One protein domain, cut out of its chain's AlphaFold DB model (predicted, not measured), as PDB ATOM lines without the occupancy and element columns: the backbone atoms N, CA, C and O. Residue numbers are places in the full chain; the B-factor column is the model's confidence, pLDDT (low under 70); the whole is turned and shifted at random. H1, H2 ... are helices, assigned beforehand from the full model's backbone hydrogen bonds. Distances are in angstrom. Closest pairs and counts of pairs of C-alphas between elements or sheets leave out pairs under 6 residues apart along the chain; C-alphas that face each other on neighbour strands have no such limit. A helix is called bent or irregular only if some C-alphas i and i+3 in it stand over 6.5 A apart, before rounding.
ATOM      1  N   GLU A 194      65.538 113.397 113.988       78.31
ATOM      2  CA  GLU A 194      65.933 113.066 115.370       78.31
ATOM      3  C   GLU A 194      67.416 112.753 115.492       78.31
ATOM      4  O   GLU A 194      68.045 113.195 116.445       78.31
ATOM      5  N   ARG A 195      68.029 112.099 114.498       74.75
ATOM      6  CA  ARG A 195      69.478 111.841 114.519       74.75
ATOM      7  C   ARG A 195      70.294 113.141 114.576       74.75
ATOM      8  O   ARG A 195      71.332 113.187 115.238       74.75
ATOM      9  N   ASN A 196      69.813 114.206 113.928       71.50
ATOM     10  CA  ASN A 196      70.433 115.530 113.999       71.50
ATOM     11  C   ASN A 196      70.188 116.187 115.365       71.50
ATOM     12  O   ASN A 196      71.117 116.763 115.935       71.50
ATOM     13  N   PHE A 197      68.981 116.052 115.922       72.31
ATOM     14  CA  PHE A 197      68.667 116.542 117.265       72.31
ATOM     15  C   PHE A 197      69.446 115.809 118.362       72.31
ATOM     16  O   PHE A 197      69.939 116.467 119.270       72.31
ATOM     17  N   SER A 198      69.648 114.492 118.274       73.88
ATOM     18  CA  SER A 198      70.462 113.724 119.226       73.88
ATOM     19  C   SER A 198      71.934 114.129 119.174       73.88
ATOM     20  O   SER A 198      72.579 114.278 120.206       73.88
ATOM     21  N   ALA A 199      72.481 114.389 117.982       70.06
ATOM     22  CA  ALA A 199      73.843 114.911 117.869       70.06
ATOM     23  C   ALA A 199      73.981 116.320 118.477       70.06
ATOM     24  O   ALA A 199      75.061 116.707 118.929       70.06
ATOM     25  N   LEU A 200      72.890 117.089 118.491       68.44
ATOM     26  CA  LEU A 200      72.829 118.405 119.110       68.44
ATOM     27  C   LEU A 200      72.466 118.357 120.588       68.44
ATOM     28  O   LEU A 200      72.872 119.268 121.286       68.44
ATOM     29  N   SER A 201      71.769 117.344 121.099       67.50
ATOM     30  CA  SER A 201      71.374 117.279 122.512       67.50
ATOM     31  C   SER A 201      72.593 117.199 123.433       67.50
ATOM     32  O   SER A 201      72.594 117.830 124.486       67.50
ATOM     33  N   HIS A 202      73.670 116.537 122.996       63.28
ATOM     34  CA  HIS A 202      74.965 116.567 123.680       63.28
ATOM     35  C   HIS A 202      75.585 117.969 123.670       63.28
ATOM     36  O   HIS A 202      76.041 118.447 124.703       63.28
ATOM     37  N   LEU A 203      75.546 118.672 122.532       63.00
ATOM     38  CA  LEU A 203      76.017 120.057 122.430       63.00
ATOM     39  C   LEU A 203      75.140 121.012 123.242       63.00
ATOM     40  O   LEU A 203      75.677 121.847 123.938       63.00
ATOM     41  N   ILE A 204      73.818 120.882 123.213       60.81
ATOM     42  CA  ILE A 204      72.870 121.705 123.968       60.81
ATOM     43  C   ILE A 204      73.032 121.435 125.463       60.81
ATOM     44  O   ILE A 204      73.022 122.380 126.240       60.81
ATOM     45  N   GLY A 205      73.238 120.176 125.860       60.31
ATOM     46  CA  GLY A 205      73.527 119.769 127.235       60.31
ATOM     47  C   GLY A 205      74.852 120.327 127.757       60.31
ATOM     48  O   GLY A 205      74.889 120.830 128.876       60.31
ATOM     49  N   HIS A 206      75.911 120.309 126.939       58.97
ATOM     50  CA  HIS A 206      77.225 120.874 127.281       58.97
ATOM     51  C   HIS A 206      77.292 122.406 127.145       58.97
ATOM     52  O   HIS A 206      78.011 123.059 127.893       58.97
ATOM     53  N   LEU A 207      76.514 122.994 126.235       52.44
ATOM     54  CA  LEU A 207      76.388 124.437 125.994       52.44
ATOM     55  C   LEU A 207      75.200 125.033 126.763       52.44
ATOM     56  O   LEU A 207      74.762 126.140 126.447       52.44
ATOM     57  N   ARG A 208      74.703 124.336 127.804       47.53
ATOM     58  CA  ARG A 208      73.671 124.814 128.749       47.53
ATOM     59  C   ARG A 208      74.021 126.149 129.420       47.53
ATOM     60  O   ARG A 208      73.181 126.725 130.103       47.53
ATOM     61  N   CYS A 209      75.208 126.689 129.178       54.28
ATOM     62  CA  CYS A 209      75.550 128.074 129.441       54.28
ATOM     63  C   CYS A 209      75.219 128.959 128.210       54.28
ATOM     64  O   CYS A 209      76.042 129.156 127.320       54.28
ATOM     65  N   ASN A 210      74.024 129.562 128.202       62.16
ATOM     66  CA  ASN A 210      73.708 130.839 127.525       62.16
ATOM     67  C   ASN A 210      73.581 130.917 125.987       62.16
ATOM     68  O   ASN A 210      73.647 132.024 125.436       62.16
ATOM     69  N   MET A 211      73.328 129.832 125.250       71.06
ATOM     70  CA  MET A 211      72.925 130.000 123.843       71.06
ATOM     71  C   MET A 211      71.433 130.308 123.687       71.06
ATOM     72  O   MET A 211      70.571 129.491 123.986       71.06
ATOM     73  N   LEU A 212      71.140 131.501 123.160       81.06
ATOM     74  CA  LEU A 212      69.794 131.908 122.746       81.06
ATOM     75  C   LEU A 212      69.258 130.970 121.654       81.06
ATOM     76  O   LEU A 212      70.013 130.592 120.756       81.06
ATOM     77  N   SER A 213      67.951 130.698 121.646       80.06
ATOM     78  CA  SER A 213      67.299 129.810 120.664       80.06
ATOM     79  C   SER A 213      67.643 130.160 119.212       80.06
ATOM     80  O   SER A 213      67.976 129.281 118.423       80.06
ATOM     81  N   ARG A 214      67.728 131.458 118.883       81.50
ATOM     82  CA  ARG A 214      68.152 131.933 117.551       81.50
ATOM     83  C   ARG A 214      69.549 131.458 117.137       81.50
ATOM     84  O   ARG A 214      69.805 131.275 115.951       81.50
ATOM     85  N   LYS A 215      70.486 131.313 118.081       82.06
ATOM     86  CA  LYS A 215      71.833 130.793 117.789       82.06
ATOM     87  C   LYS A 215      71.787 129.289 117.525       82.06
ATOM     88  O   LYS A 215      72.440 128.835 116.592       82.06
ATOM     89  N   VAL A 216      70.976 128.553 118.284       79.81
ATOM     90  CA  VAL A 216      70.766 127.109 118.089       79.81
ATOM     91  C   VAL A 216      70.145 126.832 116.717       79.81
ATOM     92  O   VAL A 216      70.663 126.001 115.977       79.81
ATOM     93  N   GLU A 217      69.116 127.589 116.329       81.81
ATOM     94  CA  GLU A 217      68.489 127.504 115.001       81.81
ATOM     95  C   GLU A 217      69.491 127.765 113.867       81.81
ATOM     96  O   GLU A 217      69.556 127.009 112.900       81.81
ATOM     97  N   ARG A 218      70.330 128.804 113.996       84.31
ATOM     98  CA  ARG A 218      71.375 129.110 113.003       84.31
ATOM     99  C   ARG A 218      72.421 128.006 112.912       84.31
ATOM    100  O   ARG A 218      72.808 127.631 111.811       84.31
ATOM    101  N   MET A 219      72.862 127.466 114.047       80.88
ATOM    102  CA  MET A 219      73.788 126.333 114.065       80.88
ATOM    103  C   MET A 219      73.177 125.091 113.416       80.88
ATOM    104  O   MET A 219      73.862 124.408 112.658       80.88
ATOM    105  N   MET A 220      71.897 124.812 113.677       80.81
ATOM    106  CA  MET A 220      71.162 123.739 113.007       80.81
ATOM    107  C   MET A 220      71.128 123.944 111.498       80.81
ATOM    108  O   MET A 220      71.469 123.027 110.755       80.81
ATOM    109  N   LEU A 221      70.770 125.149 111.055       83.88
ATOM    110  CA  LEU A 221      70.704 125.482 109.640       83.88
ATOM    111  C   LEU A 221      72.064 125.288 108.961       83.88
ATOM    112  O   LEU A 221      72.133 124.613 107.938       83.88
ATOM    113  N   ILE A 222      73.142 125.811 109.551       83.69
ATOM    114  CA  ILE A 222      74.506 125.645 109.026       83.69
ATOM    115  C   ILE A 222      74.888 124.163 108.991       83.69
ATOM    116  O   ILE A 222      75.424 123.694 107.995       83.69
ATOM    117  N   ARG A 223      74.584 123.395 110.043       78.12
ATOM    118  CA  ARG A 223      74.931 121.969 110.115       78.12
ATOM    119  C   ARG A 223      74.201 121.135 109.061       78.12
ATOM    120  O   ARG A 223      74.822 120.272 108.445       78.12
ATOM    121  N   LEU A 224      72.912 121.392 108.845       78.81
ATOM    122  CA  LEU A 224      72.112 120.721 107.813       78.81
ATOM    123  C   LEU A 224      72.580 121.103 106.402       78.81
ATOM    124  O   LEU A 224      72.626 120.258 105.512       78.81
ATOM    125  N   ASN A 225      73.012 122.352 106.220       81.56
ATOM    126  CA  ASN A 225      73.455 122.894 104.936       81.56
ATOM    127  C   ASN A 225      74.982 122.965 104.804       81.56
ATOM    128  O   ASN A 225      75.488 123.700 103.965       81.56
ATOM    129  N   ARG A 226      75.737 122.190 105.595       80.31
ATOM    130  CA  ARG A 226      77.211 122.285 105.640       80.31
ATOM    131  C   ARG A 226      77.888 122.088 104.285       80.31
ATOM    132  O   ARG A 226      78.978 122.582 104.059       80.31
ATOM    133  N   HIS A 227      77.239 121.343 103.394       77.75
ATOM    134  CA  HIS A 227      77.724 121.045 102.052       77.75
ATOM    135  C   HIS A 227      77.566 122.226 101.083       77.75
ATOM    136  O   HIS A 227      78.194 122.218 100.031       77.75
ATOM    137  N   LEU A 228      76.740 123.217 101.437       79.56
ATOM    138  CA  LEU A 228      76.505 124.445 100.674       79.56
ATOM    139  C   LEU A 228      77.358 125.620 101.171       79.56
ATOM    140  O   LEU A 228      77.344 126.676 100.550       79.56
ATOM    141  N   VAL A 229      78.049 125.461 102.303       79.56
ATOM    142  CA  VAL A 229      78.883 126.502 102.915       79.56
ATOM    143  C   VAL A 229      80.339 126.090 102.734       79.56
ATOM    144  O   VAL A 229      80.824 125.196 103.434       79.56
ATOM    145  N   ASP A 230      81.016 126.708 101.769       83.31
ATOM    146  CA  ASP A 230      82.378 126.341 101.368       83.31
ATOM    147  C   ASP A 230      83.357 126.374 102.544       83.31
ATOM    148  O   ASP A 230      84.134 125.436 102.719       83.31
ATOM    149  N   GLU A 231      83.238 127.359 103.432       81.19
ATOM    150  CA  GLU A 231      84.099 127.510 104.606       81.19
ATOM    151  C   GLU A 231      83.959 126.329 105.580       81.19
ATOM    152  O   GLU A 231      84.933 125.877 106.187       81.19
ATOM    153  N   VAL A 232      82.745 125.789 105.722       77.19
ATOM    154  CA  VAL A 232      82.494 124.611 106.567       77.19
ATOM    155  C   VAL A 232      83.025 123.353 105.886       77.19
ATOM    156  O   VAL A 232      83.591 122.488 106.555       77.19
ATOM    157  N   ARG A 233      82.891 123.256 104.560       79.31
ATOM    158  CA  ARG A 233      83.414 122.136 103.770       79.31
ATOM    159  C   ARG A 233      84.943 122.074 103.817       79.31
ATOM    160  O   ARG A 233      85.498 120.992 104.017       79.31
ATOM    161  N   GLU A 234      85.615 123.211 103.672       82.94
ATOM    162  CA  GLU A 234      87.072 123.332 103.786       82.94
ATOM    163  C   GLU A 234      87.560 122.956 105.187       82.94
ATOM    164  O   GLU A 234      88.517 122.188 105.332       82.94
ATOM    165  N   LEU A 235      86.860 123.423 106.224       81.00
ATOM    166  CA  LEU A 235      87.167 123.070 107.605       81.00
ATOM    167  C   LEU A 235      86.994 121.563 107.861       81.00
ATOM    168  O   LEU A 235      87.878 120.937 108.450       81.00
ATOM    169  N   ASP A 236      85.900 120.957 107.390       77.50
ATOM    170  CA  ASP A 236      85.654 119.512 107.507       77.50
ATOM    171  C   ASP A 236      86.752 118.704 106.788       77.50
ATOM    172  O   ASP A 236      87.233 117.692 107.319       77.50
ATOM    173  N   ALA A 237      87.200 119.158 105.612       81.56
ATOM    174  CA  ALA A 237      88.305 118.541 104.880       81.56
ATOM    175  C   ALA A 237      89.627 118.637 105.662       81.56
ATOM    176  O   ALA A 237      90.327 117.632 105.823       81.56
ATOM    177  N   ALA A 238      89.935 119.809 106.221       85.88
ATOM    178  CA  ALA A 238      91.127 120.026 107.037       85.88
ATOM    179  C   ALA A 238      91.128 119.161 108.310       85.88
ATOM    180  O   ALA A 238      92.133 118.512 108.620       85.88
ATOM    181  N   VAL A 239      89.996 119.082 109.019       85.75
ATOM    182  CA  VAL A 239      89.835 118.238 110.217       85.75
ATOM    183  C   VAL A 239      89.974 116.759 109.865       85.75
ATOM    184  O   VAL A 239      90.640 116.010 110.585       85.75
ATOM    185  N   SER A 240      89.391 116.325 108.748       84.56
ATOM    186  CA  SER A 240      89.499 114.940 108.276       84.56
ATOM    187  C   SER A 240      90.946 114.575 107.944       84.56
ATOM    188  O   SER A 240      91.429 113.513 108.341       84.56
ATOM    189  N   LEU A 241      91.676 115.488 107.299       88.94
ATOM    190  CA  LEU A 241      93.090 115.318 106.977       88.94
ATOM    191  C   LEU A 241      93.962 115.296 108.241       88.94
ATOM    192  O   LEU A 241      94.862 114.460 108.352       88.94
ATOM    193  N   ALA A 242      93.671 116.150 109.226       89.88
ATOM    194  CA  ALA A 242      94.351 116.143 110.521       89.88
ATOM    195  C   ALA A 242      94.122 114.825 111.282       89.88
ATOM    196  O   ALA A 242      95.079 114.230 111.784       89.88
ATOM    197  N   ARG A 243      92.886 114.310 111.304       87.38
ATOM    198  CA  ARG A 243      92.561 113.007 111.912       87.38
ATOM    199  C   ARG A 243      93.253 111.850 111.201       87.38
ATOM    200  O   ARG A 243      93.801 110.978 111.866       87.38
ATOM    201  N   ALA A 244      93.287 111.864 109.869       90.06
ATOM    202  CA  ALA A 244      94.003 110.856 109.094       90.06
ATOM    203  C   ALA A 244      95.515 110.880 109.386       90.06
ATOM    204  O   ALA A 244      96.131 109.825 109.530       90.06
ATOM    205  N   LYS A 245      96.115 112.071 109.530       91.94
ATOM    206  CA  LYS A 245      97.518 112.218 109.952       91.94
ATOM    207  C   LYS A 245      97.750 111.674 111.364       91.94
ATOM    208  O   LYS A 245      98.691 110.909 111.551       91.94
ATOM    209  N   ALA A 246      96.882 112.009 112.318       89.88
ATOM    210  CA  ALA A 246      96.974 111.525 113.696       89.88
ATOM    211  C   ALA A 246      96.833 109.992 113.792       89.88
ATOM    212  O   ALA A 246      97.583 109.336 114.515       89.88
ATOM    213  N   ALA A 247      95.921 109.403 113.013       90.31
ATOM    214  CA  ALA A 247      95.762 107.953 112.933       90.31
ATOM    215  C   ALA A 247      97.025 107.274 112.377       90.31
ATOM    216  O   ALA A 247      97.496 106.289 112.943       90.31
ATOM    217  N   LYS A 248      97.632 107.840 111.324       93.19
ATOM    218  CA  LYS A 248      98.899 107.338 110.765       93.19
ATOM    219  C   LYS A 248     100.057 107.442 111.760       93.19
ATOM    220  O   LYS A 248     100.859 106.515 111.845       93.19
ATOM    221  N   SER A 249     100.157 108.532 112.527       90.81
ATOM    222  CA  SER A 249     101.197 108.647 113.560       90.81
ATOM    223  C   SER A 249     100.998 107.644 114.694       90.81
ATOM    224  O   SER A 249     101.977 107.049 115.136       90.81
ATOM    225  N   ALA A 250      99.750 107.401 115.110       90.19
ATOM    226  CA  ALA A 250      99.437 106.400 116.127       90.19
ATOM    227  C   ALA A 250      99.795 104.980 115.650       90.19
ATOM    228  O   ALA A 250     100.469 104.238 116.363       90.19
ATOM    229  N   GLN A 251      99.444 104.630 114.408       91.75
ATOM    230  CA  GLN A 251      99.837 103.350 113.804       91.75
ATOM    231  C   GLN A 251     101.361 103.194 113.733       91.75
ATOM    232  O   GLN A 251     101.887 102.142 114.082       91.75
ATOM    233  N   LYS A 252     102.088 104.256 113.359       93.56
ATOM    234  CA  LYS A 252     103.556 104.233 113.326       93.56
ATOM    235  C   LYS A 252     104.167 104.042 114.718       93.56
ATOM    236  O   LYS A 252     105.157 103.327 114.843       93.56
ATOM    237  N   SER A 253     103.596 104.657 115.759       90.75
ATOM    238  CA  SER A 253     104.071 104.443 117.133       90.75
ATOM    239  C   SER A 253     103.842 103.013 117.617       90.75
ATOM    240  O   SER A 253     104.736 102.463 118.252       90.75
ATOM    241  N   VAL A 254     102.707 102.397 117.266       92.62
ATOM    242  CA  VAL A 254     102.415 100.994 117.608       92.62
ATOM    243  C   VAL A 254     103.391 100.058 116.896       92.62
ATOM    244  O   VAL A 254     104.062  99.274 117.559       92.62
ATOM    245  N   ALA A 255     103.586 100.226 115.584       92.06
ATOM    246  CA  ALA A 255     104.549  99.426 114.822       92.06
ATOM    247  C   ALA A 255     105.987  99.547 115.373       92.06
ATOM    248  O   ALA A 255     106.721  98.566 115.449       92.06
ATOM    249  N   CYS A 256     106.394 100.744 115.813       92.31
ATOM    250  CA  CYS A 256     107.709 100.951 116.426       92.31
ATOM    251  C   CYS A 256     107.836 100.274 117.805       92.31
ATOM    252  O   CYS A 256     108.916  99.797 118.156       92.31
ATOM    253  N   GLN A 257     106.757 100.227 118.593       91.31
ATOM    254  CA  GLN A 257     106.739  99.502 119.867       91.31
ATOM    255  C   GLN A 257     106.826  97.987 119.653       91.31
ATOM    256  O   GLN A 257     107.604  97.336 120.349       91.31
ATOM    257  N   GLU A 258     106.111  97.446 118.665       91.62
ATOM    258  CA  GLU A 258     106.181  96.025 118.292       91.62
ATOM    259  C   GLU A 258     107.590  95.629 117.830       91.62
ATOM    260  O   GLU A 258     108.139  94.629 118.292       91.62
ATOM    261  N   GLU A 259     108.238  96.449 116.995       91.19
ATOM    262  CA  GLU A 259     109.607  96.174 116.539       91.19
ATOM    263  C   GLU A 259     110.619  96.178 117.702       91.19
ATOM    264  O   GLU A 259     111.533  95.352 117.743       91.19
ATOM    265  N   ARG A 260     110.454  97.083 118.677       90.12
ATOM    266  CA  ARG A 260     111.294  97.115 119.887       90.12
ATOM    267  C   ARG A 260     111.067  95.897 120.778       90.12
ATOM    268  O   ARG A 260     112.040  95.358 121.298       90.12
ATOM    269  N   ALA A 261     109.816  95.474 120.946       89.81
ATOM    270  CA  ALA A 261     109.481  94.290 121.729       89.81
ATOM    271  C   ALA A 261     110.117  93.031 121.120       89.81
ATOM    272  O   ALA A 261     110.786  92.287 121.835       89.81
ATOM    273  N   ASN A 262     110.025  92.867 119.795       88.69
ATOM    274  CA  ASN A 262     110.629  91.734 119.090       88.69
ATOM    275  C   ASN A 262     112.158  91.713 119.244       88.69
ATOM    276  O   ASN A 262     112.722  90.684 119.599       88.69
ATOM    277  N   LYS A 263     112.829  92.866 119.099       87.25
ATOM    278  CA  LYS A 263     114.288  92.959 119.304       87.25
ATOM    279  C   LYS A 263     114.732  92.658 120.739       87.25
ATOM    280  O   LYS A 263     115.856  92.208 120.929       87.25
ATOM    281  N   SER A 264     113.900  92.921 121.752       84.44
ATOM    282  CA  SER A 264     114.264  92.595 123.142       84.44
ATOM    283  C   SER A 264     114.212  91.099 123.450       84.44
ATOM    284  O   SER A 264     114.962  90.642 124.306       84.44
ATOM    285  N   ILE A 265     113.365  90.341 122.744       83.62
ATOM    286  CA  ILE A 265     113.232  88.892 122.934       83.62
ATOM    287  C   ILE A 265     114.484  88.181 122.402       83.62
ATOM    288  O   ILE A 265     115.048  87.344 123.104       83.62
ATOM    289  N   ASP A 266     114.985  88.590 121.233       76.81
ATOM    290  CA  ASP A 266     116.178  87.995 120.607       76.81
ATOM    291  C   ASP A 266     117.470  88.181 121.424       76.81
ATOM    292  O   ASP A 266     118.398  87.396 121.286       76.81
ATOM    293  N   LEU A 267     117.549  89.202 122.286       75.31
ATOM    294  CA  LEU A 267     118.713  89.440 123.154       75.31
ATOM    295  C   LEU A 267     118.684  88.632 124.462       75.31
ATOM    296  O   LEU A 267     119.638  88.695 125.236       75.31
ATOM    297  N   SER A 268     117.582  87.933 124.741       72.19
ATOM    298  CA  SER A 268     117.382  87.158 125.975       72.19
ATOM    299  C   SER A 268     117.514  85.641 125.796       72.19
ATOM    300  O   SER A 268     117.394  84.909 126.779       72.19
TER     301      SER A 268
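What this domain is: This is residues 194 to 268 of the 269 residues of an uncharacterized protein of Ectocarpus sp. CCAP 1310/34 (UniProt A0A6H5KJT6). One long helix, H3, sticks out as an arm with residues 237 to 266, and at its first end two short helices, H1 and H2, make a small, loose head. The arm makes the length of the whole. You have 75 printed residues with three named helices, in the order H1, H2, H3, and no named strand; the class is all helix. The whole is extended, with a radius of gyration of the C-alphas of 21.2 A and spans of 67 by 28 by 22 A.

Where its parts are: Find C-alpha 230 at (82.378, 126.341, 101.368); from there H3, residues 230 to 266, runs 54.6 A to C-alpha 266 at (116.178, 87.995, 120.607). Before it comes H2, residues 213 to 224, 16.5 A long. Go back to C-alpha 194 at (65.933, 113.066, 115.370) for H1, residues 194 to 206, 18.2 A long. H1 is neither bent nor irregular, but only just: C-alphas 199 and 202 are 6.1 A apart.

How they stand to each other: Start at H3, which touches no helix. H2 and H3 are only just apart, their closest C-alphas 8.4 A from each other, and a tight link of 5 residues joins them. H1 and H3 are apart. H1 and H2 are near each other, with 10 pairs of C-alphas within 10 A, the closest at 8.2 A. In H2 and H3 every O i to N i+4 pair is within hydrogen-bond range; in H1, 7 of 9 are.

The domain as a whole: The two C-alphas farthest apart, those of Arg 214 and Ser 268, are 67.1 A from each other. The printed part has no cut. No link is long; the one from H1 to H2, 6 residues, is short. Look at residues 205 to 215, of which 213 to 215 belong to H2: they stand free, as do residues 237 to 268, of which 237 to 266 belong to H3. The mean pLDDT of the printed part is 80.1, and residues 200 to 210 are under 70.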